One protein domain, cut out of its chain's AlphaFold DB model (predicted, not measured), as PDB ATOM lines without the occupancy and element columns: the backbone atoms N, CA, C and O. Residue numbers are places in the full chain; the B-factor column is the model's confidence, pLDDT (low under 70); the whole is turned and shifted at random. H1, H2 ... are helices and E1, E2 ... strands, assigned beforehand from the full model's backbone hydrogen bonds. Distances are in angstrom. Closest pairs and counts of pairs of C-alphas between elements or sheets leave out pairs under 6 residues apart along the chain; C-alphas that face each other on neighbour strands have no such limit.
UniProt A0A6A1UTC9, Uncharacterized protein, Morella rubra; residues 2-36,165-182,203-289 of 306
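AT A GLANCE: This is residues 2 to 36, 165 to 182 and 203 to 289 of the 306 residues of an uncharacterized protein of Morella rubra (UniProt A0A6A1UTC9). Two strongly twisted sheets of four strands each lie partly face to face in one body, with their edge strands E6 and E7 side by side, and the long helix H1 leads away from this body as an arm whose residues 20 to 36 stick out. The printed part has 140 residues, with two named helices and eight named strands in the order E1 H1 E2 E3 E4 E5 E6 H2 E7 E8, in the class mixed, helices and strands. The sheets run E4 - E2 - E8 - E7 and E3 - E1 - E5 - E6, both antiparallel. The whole is only just compact, close to loose, with a radius of gyration of the C-alphas of 17.1 A and spans of 61 by 43 by 29 A.

IN THESE COORDINATES: E8, residues 271 to 285, is 37.7 A long and ends with C-alpha 285 at (11.580, 89.822, -18.598). E2, residues 167 to 179, is 34.6 A long; E7, residues 259 to 266, 22.8 A; and E4, residues 218 to 220, 6.6 A. In the other sheet E1, residues 6 to 11, is 15.6 A long and begins at (9.507, 87.204, 9.534); E5, residues 228 to 234, is 19.2 A; E6, residues 240 to 247, 20.5 A; and E3, residues 208 to 210, 6.5 A. H1, residues 13 to 36, is 34.8 A long and ends at (46.392, 70.778, 20.416); H2, residues 248 to 252, is 6.1 A.

HOW THE PARTS SIT: E8 bends by 80 degrees at residue 274 and E2 by 60 degrees at residue 176. Between them N 171 and O 281 are 2.8 A apart, within hydrogen-bond range, as are N 262 and O 276 of the hairpin E7 and E8, 2.8 A, and N 170 and O 220 of E2 and E4, 2.8 A. In the other sheet, N 9 and O 230 of E1 and E5, N 231 and O 244 of the hairpin E5 and E6, both 2.8 A, and N 8 and O 208 of E1 and E3, 3.0 A, are within that range. Between the sheets, the closest C-alphas of E6 and E7, Gly 242 and Leu 266, are 4.4 A apart, and those of E2 and E3, Val 174 and Met 210, 7.0 A. E5 and E8 are apart. H2 only grazes the sheet of E8, with its residues 248 to 252. H1 is apart from E8. In H1 and H2 every O i to N i+4 pair is within hydrogen-bond range.

THE WHOLE: Without residues 20 to 36, which stand free, the body spans 53 by 31 by 27 A. Residues 37 to 164 are not printed, with 49.9 A between C-alphas 36 and 165, nor are residues 183 to 202, with 34.5 A between C-alphas 182 and 203. Of the links that are printed whole, none is long. The mean pLDDT of the printed part is 72.4, and 45 residues are under 70, among them residues 11 to 36.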
ATOM      1  N   MET A   2      -0.370  85.129  18.174       51.25
ATOM      2  CA  MET A   2       1.037  85.519  18.330       51.25
ATOM      3  C   MET A   2       1.568  86.014  16.979       51.25
ATOM      4  O   MET A   2       1.480  85.300  15.982       51.25
ATOM      5  N   MET A   3       2.052  87.256  16.934       62.50
ATOM      6  CA  MET A   3       2.738  87.806  15.765       62.50
ATOM      7  C   MET A   3       4.188  87.332  15.806       62.50
ATOM      8  O   MET A   3       4.950  87.759  16.670       62.50
ATOM      9  N   PHE A   4       4.549  86.443  14.886       69.31
ATOM     10  CA  PHE A   4       5.929  86.033  14.646       69.31
ATOM     11  C   PHE A   4       6.501  86.928  13.542       69.31
ATOM     12  O   PHE A   4       6.043  86.820  12.399       69.31
ATOM     13  N   PRO A   5       7.441  87.844  13.844       77.81
ATOM     14  CA  PRO A   5       8.113  88.618  12.812       77.81
ATOM     15  C   PRO A   5       8.849  87.684  11.851       77.81
ATOM     16  O   PRO A   5       9.472  86.711  12.276       77.81
ATOM     17  N   VAL A   6       8.809  87.989  10.558       80.44
ATOM     18  CA  VAL A   6       9.507  87.204   9.534       80.44
ATOM     19  C   VAL A   6      10.589  88.061   8.903       80.44
ATOM     20  O   VAL A   6      10.310  89.189   8.504       80.44
ATOM     21  N   ARG A   7      11.814  87.544   8.806       82.19
ATOM     22  CA  ARG A   7      12.897  88.146   8.026       82.19
ATOM     23  C   ARG A   7      13.085  87.395   6.719       82.19
ATOM     24  O   ARG A   7      13.120  86.168   6.713       82.19
ATOM     25  N   LEU A   8      13.221  88.133   5.624       80.75
ATOM     26  CA  LEU A   8      13.536  87.577   4.310       80.75
ATOM     27  C   LEU A   8      14.972  87.914   3.932       80.75
ATOM     28  O   LEU A   8      15.397  89.062   4.053       80.75
ATOM     29  N   LEU A   9      15.693  86.900   3.467       78.06
ATOM     30  CA  LEU A   9      17.084  86.971   3.053       78.06
ATOM     31  C   LEU A   9      17.221  86.292   1.697       78.06
ATOM     32  O   LEU A   9      16.916  85.110   1.549       78.06
ATOM     33  N   PHE A  10      17.688  87.037   0.705       74.31
ATOM     34  CA  PHE A  10      18.028  86.453  -0.581       74.31
ATOM     35  C   PHE A  10      19.381  85.750  -0.473       74.31
ATOM     36  O   PHE A  10      20.345  86.338   0.019       74.31
ATOM     37  N   VAL A  11      19.452  84.487  -0.888       64.50
ATOM     38  CA  VAL A  11      20.670  83.683  -0.797       64.50
ATOM     39  C   VAL A  11      21.100  83.313  -2.205       64.50
ATOM     40  O   VAL A  11      20.682  82.298  -2.766       64.50
ATOM     41  N   SER A  12      21.977  84.145  -2.761       48.56
ATOM     42  CA  SER A  12      22.622  83.835  -4.030       48.56
ATOM     43  C   SER A  12      23.548  82.614  -3.883       48.56
ATOM     44  O   SER A  12      24.071  82.348  -2.789       48.56
ATOM     45  N   PRO A  13      23.819  81.878  -4.972       47.66
ATOM     46  CA  PRO A  13      24.780  80.777  -5.002       47.66
ATOM     47  C   PRO A  13      26.150  81.141  -4.392       47.66
ATOM     48  O   PRO A  13      26.761  80.341  -3.681       47.66
ATOM     49  N   LEU A  14      26.600  82.390  -4.567       39.09
ATOM     50  CA  LEU A  14      27.829  82.916  -3.960       39.09
ATOM     51  C   LEU A  14      27.740  83.039  -2.428       39.09
ATOM     52  O   LEU A  14      28.715  82.764  -1.722       39.09
ATOM     53  N   MET A  15      26.573  83.402  -1.887       46.84
ATOM     54  CA  MET A  15      26.348  83.441  -0.441       46.84
ATOM     55  C   MET A  15      26.266  82.039   0.171       46.84
ATOM     56  O   MET A  15      26.819  81.843   1.257       46.84
ATOM     57  N   LYS A  16      25.692  81.054  -0.535       44.97
ATOM     58  CA  LYS A  16      25.740  79.633  -0.131       44.97
ATOM     59  C   LYS A  16      27.189  79.156  -0.007       44.97
ATOM     60  O   LYS A  16      27.567  78.600   1.021       44.97
ATOM     61  N   LEU A  17      28.034  79.490  -0.988       42.44
ATOM     62  CA  LEU A  17      29.470  79.196  -0.956       42.44
ATOM     63  C   LEU A  17      30.181  79.875   0.231       42.44
ATOM     64  O   LEU A  17      31.079  79.293   0.835       42.44
ATOM     65  N   SER A  18      29.770  81.092   0.605       35.03
ATOM     66  CA  SER A  18      30.316  81.809   1.767       35.03
ATOM     67  C   SER A  18      29.887  81.210   3.116       35.03
ATOM     68  O   SER A  18      30.681  81.209   4.060       35.03
ATOM     69  N   LEU A  19      28.665  80.667   3.205       40.00
ATOM     70  CA  LEU A  19      28.145  79.986   4.392       40.00
ATOM     71  C   LEU A  19      28.861  78.644   4.592       40.00
ATOM     72  O   LEU A  19      29.377  78.389   5.677       40.00
ATOM     73  N   VAL A  20      29.033  77.877   3.509       41.34
ATOM     74  CA  VAL A  20      29.853  76.655   3.482       41.34
ATOM     75  C   VAL A  20      31.309  76.971   3.845       41.34
ATOM     76  O   VAL A  20      31.892  76.308   4.697       41.34
ATOM     77  N   ARG A  21      31.902  78.046   3.301       38.34
ATOM     78  CA  ARG A  21      33.252  78.498   3.697       38.34
ATOM     79  C   ARG A  21      33.343  78.875   5.183       38.34
ATOM     80  O   ARG A  21      34.395  78.657   5.782       38.34
ATOM     81  N   ARG A  22      32.285  79.430   5.788       35.12
ATOM     82  CA  ARG A  22      32.231  79.741   7.231       35.12
ATOM     83  C   ARG A  22      32.139  78.487   8.093       35.12
ATOM     84  O   ARG A  22      32.872  78.408   9.072       35.12
ATOM     85  N   GLU A  23      31.339  77.498   7.708       37.75
ATOM     86  CA  GLU A  23      31.317  76.193   8.386       37.75
ATOM     87  C   GLU A  23      32.664  75.464   8.263       37.75
ATOM     88  O   GLU A  23      33.149  74.875   9.227       37.75
ATOM     89  N   VAL A  24      33.340  75.584   7.115       42.84
ATOM     90  CA  VAL A  24      34.710  75.079   6.919       42.84
ATOM     91  C   VAL A  24      35.722  75.806   7.820       42.84
ATOM     92  O   VAL A  24      36.670  75.186   8.301       42.84
ATOM     93  N   LEU A  25      35.551  77.107   8.083       41.62
ATOM     94  CA  LEU A  25      36.398  77.864   9.020       41.62
ATOM     95  C   LEU A  25      36.153  77.462  10.482       41.62
ATOM     96  O   LEU A  25      37.117  77.354  11.240       41.62
ATOM     97  N   ASP A  26      34.907  77.179  10.859       40.31
ATOM     98  CA  ASP A  26      34.569  76.651  12.187       40.31
ATOM     99  C   ASP A  26      35.171  75.245  12.380       40.31
ATOM    100  O   ASP A  26      35.767  74.924  13.409       40.31
ATOM    101  N   LEU A  27      35.190  74.437  11.313       40.94
ATOM    102  CA  LEU A  27      35.873  73.145  11.301       40.94
ATOM    103  C   LEU A  27      37.408  73.276  11.366       40.94
ATOM    104  O   LEU A  27      38.070  72.438  11.980       40.94
ATOM    105  N   LYS A  28      38.004  74.341  10.807       42.88
ATOM    106  CA  LYS A  28      39.435  74.664  11.002       42.88
ATOM    107  C   LYS A  28      39.739  75.073  12.448       42.88
ATOM    108  O   LYS A  28      40.806  74.726  12.957       42.88
ATOM    109  N   TYR A  29      38.814  75.755  13.122       39.34
ATOM    110  CA  TYR A  29      38.920  76.082  14.546       39.34
ATOM    111  C   TYR A  29      38.850  74.815  15.418       39.34
ATOM    112  O   TYR A  29      39.703  74.606  16.286       39.34
ATOM    113  N   VAL A  30      37.931  73.894  15.102       43.16
ATOM    114  CA  VAL A  30      37.845  72.560  15.725       43.16
ATOM    115  C   VAL A  30      39.104  71.720  15.447       43.16
ATOM    116  O   VAL A  30      39.651  71.116  16.370       43.16
ATOM    117  N   ARG A  31      39.645  71.752  14.218       45.72
ATOM    118  CA  ARG A  31      40.923  71.119  13.825       45.72
ATOM    119  C   ARG A  31      42.106  71.653  14.637       45.72
ATOM    120  O   ARG A  31      42.929  70.864  15.091       45.72
ATOM    121  N   HIS A  32      42.192  72.967  14.851       46.22
ATOM    122  CA  HIS A  32      43.242  73.569  15.676       46.22
ATOM    123  C   HIS A  32      43.126  73.128  17.145       46.22
ATOM    124  O   HIS A  32      44.136  72.835  17.790       46.22
ATOM    125  N   HIS A  33      41.903  72.996  17.668       45.50
ATOM    126  CA  HIS A  33      41.682  72.553  19.043       45.50
ATOM    127  C   HIS A  33      41.953  71.046  19.243       45.50
ATOM    128  O   HIS A  33      42.534  70.656  20.258       45.50
ATOM    129  N   LEU A  34      41.625  70.207  18.253       45.84
ATOM    130  CA  LEU A  34      41.919  68.767  18.247       45.84
ATOM    131  C   LEU A  34      43.416  68.464  18.059       45.84
ATOM    132  O   LEU A  34      43.949  67.609  18.764       45.84
ATOM    133  N   LEU A  35      44.126  69.211  17.204       50.25
ATOM    134  CA  LEU A  35      45.586  69.100  17.052       50.25
ATOM    135  C   LEU A  35      46.335  69.471  18.343       50.25
ATOM    136  O   LEU A  35      47.331  68.838  18.691       50.25
ATOM    137  N   GLN A  36      45.841  70.460  19.095       46.31
ATOM    138  CA  GLN A  36      46.392  70.778  20.416       46.31
ATOM    139  C   GLN A  36      46.105  69.692  21.461       46.31
ATOM    140  O   GLN A  36      46.937  69.465  22.339       46.31
ATOM    141  N   LYS A 165      20.942  88.584 -19.851       55.38
ATOM    142  CA  LYS A 165      20.627  88.612 -18.425       55.38
ATOM    143  C   LYS A 165      19.113  88.527 -18.301       55.38
ATOM    144  O   LYS A 165      18.415  89.504 -18.555       55.38
ATOM    145  N   ILE A 166      18.609  87.349 -17.945       58.53
ATOM    146  CA  ILE A 166      17.206  87.163 -17.590       58.53
ATOM    147  C   ILE A 166      17.033  87.805 -16.217       58.53
ATOM    148  O   ILE A 166      17.350  87.205 -15.197       58.53
ATOM    149  N   ILE A 167      16.573  89.053 -16.193       66.19
ATOM    150  CA  ILE A 167      16.301  89.747 -14.936       66.19
ATOM    151  C   ILE A 167      14.972  89.209 -14.411       66.19
ATOM    152  O   ILE A 167      13.909  89.429 -15.003       66.19
ATOM    153  N   GLY A 168      15.029  88.463 -13.312       81.12
ATOM    154  CA  GLY A 168      13.835  88.000 -12.626       81.12
ATOM    155  C   GLY A 168      13.280  89.081 -11.700       81.12
ATOM    156  O   GLY A 168      14.016  89.861 -11.100       81.12
ATOM    157  N   LYS A 169      11.958  89.117 -11.542       87.75
ATOM    158  CA  LYS A 169      11.264  89.937 -10.545       87.75
ATOM    159  C   LYS A 169      10.383  89.026  -9.707       87.75
ATOM    160  O   LYS A 169       9.463  88.398 -10.225       87.75
ATOM    161  N   MET A 170      10.658  88.965  -8.410       88.00
ATOM    162  CA  MET A 170       9.929  88.126  -7.465       88.00
ATOM    163  C   MET A 170       9.257  88.988  -6.398       88.00
ATOM    164  O   MET A 170       9.923  89.644  -5.607       88.00
ATOM    165  N   ARG A 171       7.926  88.971  -6.331       90.06
ATOM    166  CA  ARG A 171       7.151  89.648  -5.281       90.06
ATOM    167  C   ARG A 171       6.679  88.637  -4.245       90.06
ATOM    168  O   ARG A 171       5.926  87.732  -4.589       90.06
ATOM    169  N   VAL A 172       7.064  88.831  -2.987       90.31
ATOM    170  CA  VAL A 172       6.797  87.914  -1.871       90.31
ATOM    171  C   VAL A 172       5.953  88.606  -0.812       90.31
ATOM    172  O   VAL A 172       6.226  89.740  -0.428       90.31
ATOM    173  N   GLN A 173       4.931  87.917  -0.318       90.31
ATOM    174  CA  GLN A 173       4.046  88.396   0.739       90.31
ATOM    175  C   GLN A 173       3.758  87.278   1.740       90.31
ATOM    176  O   GLN A 173       3.352  86.179   1.364       90.31
ATOM    177  N   VAL A 174       3.909  87.574   3.031       90.75
ATOM    178  CA  VAL A 174       3.628  86.614   4.105       90.75
ATOM    179  C   VAL A 174       2.148  86.665   4.476       90.75
ATOM    180  O   VAL A 174       1.645  87.676   4.969       90.75
ATOM    181  N   ARG A 175       1.428  85.561   4.254       90.12
ATOM    182  CA  ARG A 175      -0.016  85.482   4.517       90.12
ATOM    183  C   ARG A 175      -0.325  84.934   5.895       90.12
ATOM    184  O   ARG A 175      -1.070  85.561   6.643       90.12
ATOM    185  N   LYS A 176       0.211  83.760   6.222       88.69
ATOM    186  CA  LYS A 176      -0.091  83.056   7.473       88.69
ATOM    187  C   LYS A 176       1.144  82.343   7.989       88.69
ATOM    188  O   LYS A 176       1.940  81.843   7.208       88.69
ATOM    189  N   VAL A 177       1.254  82.247   9.303       87.25
ATOM    190  CA  VAL A 177       2.262  81.436   9.982       87.25
ATOM    191  C   VAL A 177       1.515  80.507  10.931       87.25
ATOM    192  O   VAL A 177       0.639  80.952  11.671       87.25
ATOM    193  N   LYS A 178       1.806  79.209  10.859       88.38
ATOM    194  CA  LYS A 178       1.270  78.181  11.751       88.38
ATOM    195  C   LYS A 178       2.440  77.475  12.409       88.38
ATOM    196  O   LYS A 178       3.213  76.817  11.721       88.38
ATOM    197  N   MET A 179       2.546  77.595  13.723       84.31
ATOM    198  CA  MET A 179       3.568  76.895  14.499       84.31
ATOM    199  C   MET A 179       2.962  75.629  15.098       84.31
ATOM    200  O   MET A 179       1.763  75.609  15.395       84.31
ATOM    201  N   ALA A 180       3.762  74.575  15.249       77.31
ATOM    202  CA  ALA A 180       3.367  73.445  16.080       77.31
ATOM    203  C   ALA A 180       3.268  73.945  17.533       77.31
ATOM    204  O   ALA A 180       4.134  74.677  18.003       77.31
ATOM    205  N   LEU A 181       2.153  73.651  18.201       55.19
ATOM    206  CA  LEU A 181       1.772  74.279  19.471       55.19
ATOM    207  C   LEU A 181       2.490  73.724  20.705       55.19
ATOM    208  O   LEU A 181       2.199  74.209  21.793       55.19
ATOM    209  N   ASP A 182       3.428  72.788  20.556       47.47
ATOM    210  CA  ASP A 182       4.298  72.413  21.665       47.47
ATOM    211  C   ASP A 182       5.558  73.286  21.646       47.47
ATOM    212  O   ASP A 182       6.486  73.031  20.873       47.47
ATOM    213  N   PRO A 203      25.381  95.587   6.974       35.53
ATOM    214  CA  PRO A 203      24.720  96.550   7.852       35.53
ATOM    215  C   PRO A 203      23.307  96.052   8.181       35.53
ATOM    216  O   PRO A 203      22.650  95.418   7.357       35.53
ATOM    217  N   GLU A 204      22.860  96.333   9.402       36.66
ATOM    218  CA  GLU A 204      21.578  95.927   9.996       36.66
ATOM    219  C   GLU A 204      20.335  96.499   9.245       36.66
ATOM    220  O   GLU A 204      19.226  96.421   9.766       36.66
ATOM    221  N   ASP A 205      20.510  97.005   8.012       42.56
ATOM    222  CA  ASP A 205      19.529  97.689   7.151       42.56
ATOM    223  C   ASP A 205      18.979  96.846   5.975       42.56
ATOM    224  O   ASP A 205      17.899  97.143   5.480       42.56
ATOM    225  N   ASP A 206      19.639  95.758   5.544       48.81
ATOM    226  CA  ASP A 206      19.184  94.965   4.372       48.81
ATOM    227  C   ASP A 206      18.223  93.805   4.721       48.81
ATOM    228  O   ASP A 206      17.788  93.045   3.853       48.81
ATOM    229  N   THR A 207      17.876  93.621   6.002       56.72
ATOM    230  CA  THR A 207      16.954  92.545   6.418       56.72
ATOM    231  C   THR A 207      15.511  93.020   6.425       56.72
ATOM    232  O   THR A 207      15.066  93.736   7.323       56.72
ATOM    233  N   ILE A 208      14.737  92.536   5.459       71.75
ATOM    234  CA  ILE A 208      13.334  92.915   5.305       71.75
ATOM    235  C   ILE A 208      12.502  92.182   6.350       71.75
ATOM    236  O   ILE A 208      12.357  90.958   6.300       71.75
ATOM    237  N   ARG A 209      11.938  92.935   7.297       76.19
ATOM    238  CA  ARG A 209      10.998  92.421   8.298       76.19
ATOM    239  C   ARG A 209       9.576  92.548   7.775       76.19
ATOM    240  O   ARG A 209       9.159  93.631   7.385       76.19
ATOM    241  N   MET A 210       8.816  91.464   7.821       78.69
ATOM    242  CA  MET A 210       7.413  91.444   7.422       78.69
ATOM    243  C   MET A 210       6.532  90.925   8.552       78.69
ATOM    244  O   MET A 210       6.920  90.022   9.300       78.69
ATOM    245  N   GLN A 211       5.332  91.498   8.655       78.12
ATOM    246  CA  GLN A 211       4.300  91.037   9.574       78.12
ATOM    247  C   GLN A 211       3.307  90.124   8.840       78.12
ATOM    248  O   GLN A 211       2.716  90.542   7.836       78.12
ATOM    249  N   PRO A 212       3.087  88.886   9.317       78.81
ATOM    250  CA  PRO A 212       2.107  87.989   8.721       78.81
ATOM    251  C   PRO A 212       0.706  88.612   8.687       78.81
ATOM    252  O   PRO A 212       0.213  89.100   9.701       78.81
ATOM    253  N   GLY A 213       0.049  88.575   7.525       70.88
ATOM    254  CA  GLY A 213      -1.333  89.045   7.373       70.88
ATOM    255  C   GLY A 213      -1.497  90.557   7.172       70.88
ATOM    256  O   GLY A 213      -2.611  90.988   6.891       70.88
ATOM    257  N   CYS A 214      -0.412  91.340   7.226       73.06
ATOM    258  CA  CYS A 214      -0.432  92.795   7.008       73.06
ATOM    259  C   CYS A 214      -0.698  93.183   5.540       73.06
ATOM    260  O   CYS A 214      -1.052  94.312   5.228       73.06
ATOM    261  N   GLY A 215      -0.538  92.245   4.604       72.38
ATOM    262  CA  GLY A 215      -0.636  92.554   3.177       72.38
ATOM    263  C   GLY A 215       0.619  93.228   2.611       72.38
ATOM    264  O   GLY A 215       0.714  93.376   1.391       72.38
ATOM    265  N   ASP A 216       1.614  93.524   3.449       82.06
ATOM    266  CA  ASP A 216       2.940  93.947   3.005       82.06
ATOM    267  C   ASP A 216       3.514  92.938   2.013       82.06
ATOM    268  O   ASP A 216       3.362  91.721   2.164       82.06
ATOM    269  N   ALA A 217       4.159  93.450   0.971       86.25
ATOM    270  CA  ALA A 217       4.847  92.649  -0.024       86.25
ATOM    271  C   ALA A 217       6.213  93.260  -0.301       86.25
ATOM    272  O   ALA A 217       6.315  94.471  -0.482       86.25
ATOM    273  N   HIS A 218       7.234  92.418  -0.390       86.12
ATOM    274  CA  HIS A 218       8.567  92.829  -0.800       86.12
ATOM    275  C   HIS A 218       8.862  92.343  -2.219       86.12
ATOM    276  O   HIS A 218       8.448  91.247  -2.599       86.12
ATOM    277  N   VAL A 219       9.574  93.149  -3.005       85.75
ATOM    278  CA  VAL A 219      10.028  92.787  -4.353       85.75
ATOM    279  C   VAL A 219      11.531  92.527  -4.337       85.75
ATOM    280  O   VAL A 219      12.307  93.385  -3.940       85.75
ATOM    281  N   PHE A 220      11.925  91.338  -4.767       85.25
ATOM    282  CA  PHE A 220      13.303  90.915  -4.983       85.25
ATOM    283  C   PHE A 220      13.591  90.839  -6.483       85.25
ATOM    284  O   PHE A 220      12.682  90.593  -7.283       85.25
ATOM    285  N   PHE A 221      14.858  91.007  -6.844       84.56
ATOM    286  CA  PHE A 221      15.347  90.899  -8.215       84.56
ATOM    287  C   PHE A 221      16.384  89.772  -8.286       84.56
ATOM    288  O   PHE A 221      17.571  90.052  -8.147       84.56
ATOM    289  N   PRO A 222      15.947  88.500  -8.372       82.62
ATOM    290  CA  PRO A 222      16.856  87.369  -8.543       82.62
ATOM    291  C   PRO A 222      17.657  87.479  -9.846       82.62
ATOM    292  O   PRO A 222      17.104  87.857 -10.885       82.62
ATOM    293  N   ASP A 223      18.934  87.100  -9.778       74.31
ATOM    294  CA  ASP A 223      19.852  87.061 -10.920       74.31
ATOM    295  C   ASP A 223      19.561  85.850 -11.822       74.31
ATOM    296  O   ASP A 223      19.843  85.879 -13.022       74.31
ATOM    297  N   GLY A 224      18.962  84.791 -11.264       74.56
ATOM    298  CA  GLY A 224      18.517  83.618 -12.012       74.56
ATOM    299  C   GLY A 224      17.644  82.671 -11.188       74.56
ATOM    300  O   GLY A 224      17.452  82.853  -9.991       74.56
ATOM    301  N   VAL A 225      17.112  81.624 -11.825       75.94
ATOM    302  CA  VAL A 225      16.273  80.600 -11.159       75.94
ATOM    303  C   VAL A 225      17.042  79.714 -10.167       75.94
ATOM    304  O   VAL A 225      16.429  78.971  -9.404       75.94
ATOM    305  N   GLU A 226      18.374  79.797 -10.169       72.31
ATOM    306  CA  GLU A 226      19.277  79.069  -9.263       72.31
ATOM    307  C   GLU A 226      19.395  79.710  -7.869       72.31
ATOM    308  O   GLU A 226      19.993  79.141  -6.944       72.31
ATOM    309  N   ASP A 227      18.848  80.911  -7.720       80.56
ATOM    310  CA  ASP A 227      18.812  81.605  -6.450       80.56
ATOM    311  C   ASP A 227      17.754  81.014  -5.511       80.56
ATOM    312  O   ASP A 227      16.699  80.548  -5.939       80.56
ATOM    313  N   ASP A 228      18.002  81.103  -4.202       83.69
ATOM    314  CA  ASP A 228      17.010  80.734  -3.194       83.69
ATOM    315  C   ASP A 228      16.653  81.929  -2.316       83.69
ATOM    316  O   ASP A 228      17.464  82.817  -2.039       83.69
ATOM    317  N   LEU A 229      15.433  81.909  -1.796       85.00
ATOM    318  CA  LEU A 229      14.985  82.829  -0.765       85.00
ATOM    319  C   LEU A 229      14.937  82.096   0.577       85.00
ATOM    320  O   LEU A 229      14.164  81.158   0.769       85.00
ATOM    321  N   LEU A 230      15.753  82.546   1.527       86.75
ATOM    322  CA  LEU A 230      15.741  82.066   2.901       86.75
ATOM    323  C   LEU A 230      14.828  82.948   3.748       86.75
ATOM    324  O   LEU A 230      14.911  84.177   3.740       86.75
ATOM    325  N   ILE A 231      13.966  82.305   4.517       88.06
ATOM    326  CA  ILE A 231      12.993  82.969   5.368       88.06
ATOM    327  C   ILE A 231      13.275  82.570   6.798       88.06
ATOM    328  O   ILE A 231      13.208  81.395   7.135       88.06
ATOM    329  N   GLU A 232      13.556  83.543   7.648       86.94
ATOM    330  CA  GLU A 232      13.764  83.342   9.072       86.94
ATOM    331  C   GLU A 232      12.498  83.757   9.827       86.94
ATOM    332  O   GLU A 232      12.076  84.914   9.794       86.94
ATOM    333  N   VAL A 233      11.878  82.804  10.517       87.25
ATOM    334  CA  VAL A 233      10.754  83.065  11.417       87.25
ATOM    335  C   VAL A 233      11.324  83.374  12.791       87.25
ATOM    336  O   VAL A 233      12.091  82.583  13.341       87.25
ATOM    337  N   GLN A 234      10.949  84.519  13.348       85.00
ATOM    338  CA  GLN A 234      11.393  84.970  14.659       85.00
ATOM    339  C   GLN A 234      10.237  84.976  15.655       85.00
ATOM    340  O   GLN A 234       9.081  85.182  15.297       85.00
ATOM    341  N   ASP A 235      10.559  84.788  16.929       79.81
ATOM    342  CA  ASP A 235       9.656  85.090  18.037       79.81
ATOM    343  C   ASP A 235       9.478  86.618  18.180       79.81
ATOM    344  O   ASP A 235      10.281  87.418  17.697       79.81
ATOM    345  N   SER A 236       8.448  87.034  18.910       75.19
ATOM    346  CA  SER A 236       8.193  88.393  19.401       75.19
ATOM    347  C   SER A 236       9.429  89.106  19.978       75.19
ATOM    348  O   SER A 236       9.543  90.325  19.879       75.19
ATOM    349  N   LYS A 237      10.383  88.349  20.534       77.44
ATOM    350  CA  LYS A 237      11.650  88.848  21.097       77.44
ATOM    351  C   LYS A 237      12.786  88.988  20.069       77.44
ATOM    352  O   LYS A 237      13.906  89.313  20.448       77.44
ATOM    353  N   GLY A 238      12.531  88.697  18.790       73.06
ATOM    354  CA  GLY A 238      13.531  88.690  17.713       73.06
ATOM    355  C   GLY A 238      14.461  87.471  17.717       73.06
ATOM    356  O   GLY A 238      15.458  87.456  17.000       73.06
ATOM    357  N   LYS A 239      14.162  86.449  18.528       80.00
ATOM    358  CA  LYS A 239      14.915  85.189  18.547       80.00
ATOM    359  C   LYS A 239      14.500  84.333  17.354       80.00
ATOM    360  O   LYS A 239      13.306  84.134  17.153       80.00
ATOM    361  N   GLN A 240      15.470  83.785  16.625       80.56
ATOM    362  CA  GLN A 240      15.209  82.808  15.569       80.56
ATOM    363  C   GLN A 240      14.429  81.610  16.131       80.56
ATOM    364  O   GLN A 240      14.871  80.962  17.080       80.56
ATOM    365  N   PHE A 241      13.275  81.336  15.531       80.81
ATOM    366  CA  PHE A 241      12.424  80.190  15.839       80.81
ATOM    367  C   PHE A 241      12.607  79.069  14.811       80.81
ATOM    368  O   PHE A 241      12.572  77.899  15.161       80.81
ATOM    369  N   GLY A 242      12.831  79.418  13.545       86.56
ATOM    370  CA  GLY A 242      13.080  78.451  12.481       86.56
ATOM    371  C   GLY A 242      13.306  79.129  11.139       86.56
ATOM    372  O   GLY A 242      13.226  80.356  11.029       86.56
ATOM    373  N   ARG A 243      13.608  78.334  10.117       87.50
ATOM    374  CA  ARG A 243      13.880  78.792   8.757       87.50
ATOM    375  C   ARG A 243      13.066  78.008   7.736       87.50
ATOM    376  O   ARG A 243      12.816  76.823   7.916       87.50
ATOM    377  N   ALA A 244      12.663  78.667   6.660       87.12
ATOM    378  CA  ALA A 244      12.107  78.030   5.473       87.12
ATOM    379  C   ALA A 244      12.953  78.421   4.259       87.12
ATOM    380  O   ALA A 244      13.311  79.590   4.109       87.12
ATOM    381  N   LEU A 245      13.269  77.448   3.407       85.88
ATOM    382  CA  LEU A 245      13.981  77.671   2.153       85.88
ATOM    383  C   LEU A 245      12.984  77.614   0.997       85.88
ATOM    384  O   LEU A 245      12.267  76.626   0.839       85.88
ATOM    385  N   VAL A 246      12.947  78.676   0.202       88.62
ATOM    386  CA  VAL A 246      12.129  78.789  -1.002       88.62
ATOM    387  C   VAL A 246      13.052  78.683  -2.203       88.62
ATOM    388  O   VAL A 246      13.815  79.607  -2.484       88.62
ATOM    389  N   GLN A 247      12.974  77.555  -2.904       84.94
ATOM    390  CA  GLN A 247      13.741  77.330  -4.123       84.94
ATOM    391  C   GLN A 247      13.073  78.042  -5.289       84.94
ATOM    392  O   GLN A 247      11.932  77.713  -5.633       84.94
ATOM    393  N   LEU A 248      13.760  79.001  -5.910       86.44
ATOM    394  CA  LEU A 248      13.160  79.776  -6.991       86.44
ATOM    395  C   LEU A 248      12.835  78.905  -8.208       86.44
ATOM    396  O   LEU A 248      11.783  79.101  -8.810       86.44
ATOM    397  N   ALA A 249      13.646  77.883  -8.493       84.19
ATOM    398  CA  ALA A 249      13.347  76.864  -9.501       84.19
ATOM    399  C   ALA A 249      11.943  76.252  -9.314       84.19
ATOM    400  O   ALA A 249      11.140  76.244 -10.239       84.19
ATOM    401  N   THR A 250      11.579  75.872  -8.083       84.69
ATOM    402  CA  THR A 250      10.262  75.264  -7.793       84.69
ATOM    403  C   THR A 250       9.082  76.233  -7.908       84.69
ATOM    404  O   THR A 250       7.929  75.802  -7.968       84.69
ATOM    405  N   VAL A 251       9.353  77.540  -7.868       86.94
ATOM    406  CA  VAL A 251       8.363  78.597  -8.116       86.94
ATOM    407  C   VAL A 251       8.261  78.874  -9.616       86.94
ATOM    408  O   VAL A 251       7.171  79.131 -10.116       86.94
ATOM    409  N   ALA A 252       9.382  78.815 -10.337       86.69
ATOM    410  CA  ALA A 252       9.433  78.999 -11.782       86.69
ATOM    411  C   ALA A 252       8.786  77.833 -12.553       86.69
ATOM    412  O   ALA A 252       8.215  78.076 -13.612       86.69
ATOM    413  N   ASP A 253       8.828  76.612 -12.009       88.06
ATOM    414  CA  ASP A 253       8.197  75.421 -12.600       88.06
ATOM    415  C   ASP A 253       6.661  75.517 -12.649       88.06
ATOM    416  O   ASP A 253       6.033  75.029 -13.588       88.06
ATOM    417  N   ASP A 254       6.046  76.163 -11.653       87.19
ATOM    418  CA  ASP A 254       4.603  76.428 -11.613       87.19
ATOM    419  C   ASP A 254       4.320  77.860 -11.121       87.19
ATOM    420  O   ASP A 254       3.974  78.077  -9.954       87.19
ATOM    421  N   PRO A 255       4.431  78.867 -12.007       83.25
ATOM    422  CA  PRO A 255       4.218  80.269 -11.652       83.25
ATOM    423  C   PRO A 255       2.730  80.610 -11.442       83.25
ATOM    424  O   PRO A 255       2.390  81.735 -11.047       83.25
ATOM    425  N   SER A 256       1.822  79.668 -11.733       85.00
ATOM    426  CA  SER A 256       0.384  79.824 -11.509       85.00
ATOM    427  C   SER A 256       0.008  79.576 -10.044       85.00
ATOM    428  O   SER A 256      -0.883  80.256  -9.520       85.00
ATOM    429  N   ASP A 257       0.754  78.702  -9.356       90.06
ATOM    430  CA  ASP A 257       0.637  78.445  -7.920       90.06
ATOM    431  C   ASP A 257       1.286  79.559  -7.090       90.06
ATOM    432  O   ASP A 257       2.373  79.452  -6.515       90.06
ATOM    433  N   LYS A 258       0.578  80.685  -7.021       89.75
ATOM    434  CA  LYS A 258       1.058  81.876  -6.321       89.75
ATOM    435  C   LYS A 258       0.932  81.783  -4.808       89.75
ATOM    436  O   LYS A 258       1.488  82.644  -4.144       89.75
ATOM    437  N   LEU A 259       0.186  80.835  -4.233       93.00
ATOM    438  CA  LEU A 259      -0.108  80.795  -2.794       93.00
ATOM    439  C   LEU A 259       0.235  79.428  -2.190       93.00
ATOM    440  O   LEU A 259      -0.628  78.563  -2.053       93.00
ATOM    441  N   ARG A 260       1.476  79.280  -1.720       92.81
ATOM    442  CA  ARG A 260       2.040  77.994  -1.285       92.81
ATOM    443  C   ARG A 260       2.397  77.973   0.203       92.81
ATOM    444  O   ARG A 260       2.799  78.986   0.784       92.81
ATOM    445  N   TRP A 261       2.243  76.805   0.835       93.19
ATOM    446  CA  TRP A 261       2.755  76.535   2.185       93.19
ATOM    447  C   TRP A 261       4.182  75.999   2.125       93.19
ATOM    448  O   TRP A 261       4.454  75.041   1.410       93.19
ATOM    449  N   TRP A 262       5.051  76.565   2.953       91.12
ATOM    450  CA  TRP A 262       6.438  76.159   3.127       91.12
ATOM    451  C   TRP A 262       6.651  75.638   4.538       91.12
ATOM    452  O   TRP A 262       6.155  76.221   5.504       91.12
ATOM    453  N   SER A 263       7.372  74.531   4.654       88.12
ATOM    454  CA  SER A 263       7.766  73.970   5.943       88.12
ATOM    455  C   SER A 263       8.845  74.835   6.593       88.12
ATOM    456  O   SER A 263       9.771  75.288   5.924       88.12
ATOM    457  N   VAL A 264       8.705  75.073   7.896       87.25
ATOM    458  CA  VAL A 264       9.673  75.805   8.715       87.25
ATOM    459  C   VAL A 264      10.404  74.792   9.583       87.25
ATOM    460  O   VAL A 264       9.762  74.071  10.350       87.25
ATOM    461  N   TYR A 265      11.726  74.767   9.475       82.56
ATOM    462  CA  TYR A 265      12.602  73.852  10.194       82.56
ATOM    463  C   TYR A 265      13.479  74.594  11.202       82.56
ATOM    464  O   TYR A 265      13.899  75.728  10.962       82.56
ATOM    465  N   LEU A 266      13.746  73.973  12.344       82.00
ATOM    466  CA  LEU A 266      14.748  74.440  13.296       82.00
ATOM    467  C   LEU A 266      16.116  73.875  12.900       82.00
ATOM    468  O   LEU A 266      16.253  72.674  12.714       82.00
ATOM    469  N   GLU A 267      17.118  74.740  12.787       70.12
ATOM    470  CA  GLU A 267      18.517  74.362  12.547       70.12
ATOM    471  C   GLU A 267      19.303  74.388  13.867       70.12
ATOM    472  O   GLU A 267      19.087  75.333  14.639       70.12
ATOM    473  N   PRO A 268      20.268  73.468  14.096       62.81
ATOM    474  CA  PRO A 268      20.768  72.419  13.186       62.81
ATOM    475  C   PRO A 268      19.966  71.103  13.173       62.81
ATOM    476  O   PRO A 268      20.224  70.237  12.338       62.81
ATOM    477  N   GLU A 269      19.015  70.914  14.087       70.69
ATOM    478  CA  GLU A 269      18.337  69.625  14.301       70.69
ATOM    479  C   GLU A 269      17.378  69.212  13.165       70.69
ATOM    480  O   GLU A 269      16.876  68.089  13.167       70.69
ATOM    481  N   HIS A 270      17.131  70.096  12.189       73.38
ATOM    482  CA  HIS A 270      16.193  69.927  11.071       73.38
ATOM    483  C   HIS A 270      14.783  69.497  11.518       73.38
ATOM    484  O   HIS A 270      14.070  68.767  10.827       73.38
ATOM    485  N   GLU A 271      14.347  69.970  12.685       80.06
ATOM    486  CA  GLU A 271      13.041  69.634  13.247       80.06
ATOM    487  C   GLU A 271      11.938  70.475  12.589       80.06
ATOM    488  O   GLU A 271      12.058  71.697  12.494       80.06
ATOM    489  N   LEU A 272      10.844  69.851  12.137       83.12
ATOM    490  CA  LEU A 272       9.697  70.570  11.569       83.12
ATOM    491  C   LEU A 272       8.927  71.299  12.679       83.12
ATOM    492  O   LEU A 272       8.083  70.714  13.352       83.12
ATOM    493  N   VAL A 273       9.158  72.602  12.812       86.19
ATOM    494  CA  VAL A 273       8.574  73.429  13.881       86.19
ATOM    495  C   VAL A 273       7.340  74.223  13.448       86.19
ATOM    496  O   VAL A 273       6.621  74.794  14.274       86.19
ATOM    497  N   GLY A 274       7.050  74.276  12.148       90.00
ATOM    498  CA  GLY A 274       5.871  74.977  11.655       90.00
ATOM    499  C   GLY A 274       5.739  75.006  10.141       90.00
ATOM    500  O   GLY A 274       6.433  74.306   9.407       90.00
ATOM    501  N   LYS A 275       4.806  75.834   9.672       92.06
ATOM    502  CA  LYS A 275       4.580  76.130   8.258       92.06
ATOM    503  C   LYS A 275       4.264  77.610   8.062       92.06
ATOM    504  O   LYS A 275       3.543  78.215   8.858       92.06
ATOM    505  N   ILE A 276       4.745  78.179   6.967       91.50
ATOM    506  CA  ILE A 276       4.483  79.556   6.549       91.50
ATOM    507  C   ILE A 276       3.805  79.567   5.180       91.50
ATOM    508  O   ILE A 276       4.226  78.880   4.259       91.50
ATOM    509  N   GLN A 277       2.722  80.324   5.049       93.38
ATOM    510  CA  GLN A 277       2.016  80.520   3.791       93.38
ATOM    511  C   GLN A 277       2.511  81.801   3.134       93.38
ATOM    512  O   GLN A 277       2.392  82.888   3.713       93.38
ATOM    513  N   LEU A 278       3.011  81.667   1.914       92.81
ATOM    514  CA  LEU A 278       3.553  82.764   1.130       92.81
ATOM    515  C   LEU A 278       2.725  82.956  -0.126       92.81
ATOM    516  O   LEU A 278       2.346  81.985  -0.776       92.81
ATOM    517  N   TYR A 279       2.477  84.216  -0.462       92.19
ATOM    518  CA  TYR A 279       2.058  84.595  -1.796       92.19
ATOM    519  C   TYR A 279       3.291  85.039  -2.590       92.19
ATOM    520  O   TYR A 279       3.904  86.047  -2.230       92.19
ATOM    521  N   ILE A 280       3.661  84.299  -3.633       92.81
ATOM    522  CA  ILE A 280       4.834  84.555  -4.471       92.81
ATOM    523  C   ILE A 280       4.372  84.768  -5.911       92.81
ATOM    524  O   ILE A 280       3.632  83.967  -6.467       92.81
ATOM    525  N   ASN A 281       4.799  85.872  -6.516       92.00
ATOM    526  CA  ASN A 281       4.616  86.129  -7.939       92.00
ATOM    527  C   ASN A 281       5.996  86.324  -8.565       92.00
ATOM    528  O   ASN A 281       6.683  87.289  -8.222       92.00
ATOM    529  N   TYR A 282       6.388  85.396  -9.433       89.81
ATOM    530  CA  TYR A 282       7.642  85.437 -10.169       89.81
ATOM    531  C   TYR A 282       7.372  85.711 -11.648       89.81
ATOM    532  O   TYR A 282       6.517  85.076 -12.262       89.81
ATOM    533  N   SER A 283       8.105  86.667 -12.207       85.06
ATOM    534  CA  SER A 283       8.072  87.001 -13.628       85.06
ATOM    535  C   SER A 283       9.488  87.228 -14.131       85.06
ATOM    536  O   SER A 283      10.272  87.903 -13.461       85.06
ATOM    537  N   THR A 284       9.788  86.732 -15.323       84.06
ATOM    538  CA  THR A 284      11.019  87.030 -16.053       84.06
ATOM    539  C   THR A 284      10.713  88.014 -17.178       84.06
ATOM    540  O   THR A 284       9.674  87.922 -17.831       84.06
ATOM    541  N   SER A 285      11.600  88.979 -17.400       69.69
ATOM    542  CA  SER A 285      11.580  89.822 -18.598       69.69
ATOM    543  C   SER A 285      12.908  89.663 -19.327       69.69
ATOM    544  O   SER A 285      13.953  89.845 -18.699       69.69
ATOM    545  N   SER A 286      12.885  89.342 -20.624       58.44
ATOM    546  CA  SER A 286      14.043  89.602 -21.484       58.44
ATOM    547  C   SER A 286      14.003  91.079 -21.876       58.44
ATOM    548  O   SER A 286      12.971  91.592 -22.307       58.44
ATOM    549  N   ASP A 287      15.095  91.800 -21.644       52.12
ATOM    550  CA  ASP A 287      15.228  93.193 -22.073       52.12
ATOM    551  C   ASP A 287      15.609  93.227 -23.561       52.12
ATOM    552  O   ASP A 287      16.764  93.432 -23.921       52.12
ATOM    553  N   ASP A 288      14.635  92.959 -24.433       50.22
ATOM    554  CA  ASP A 288      14.771  93.101 -25.887       50.22
ATOM    555  C   ASP A 288      14.186  94.447 -26.346       50.22
ATOM    556  O   ASP A 288      13.317  94.502 -27.217       50.22
ATOM    557  N   ASN A 289      14.619  95.566 -25.753       47.72
ATOM    558  CA  ASN A 289      14.156  96.894 -26.167       47.72
ATOM    559  C   ASN A 289      15.179  97.633 -27.042       47.72
ATOM    560  O   ASN A 289      15.658  98.710 -26.698       47.72
TER     561      ASN A 289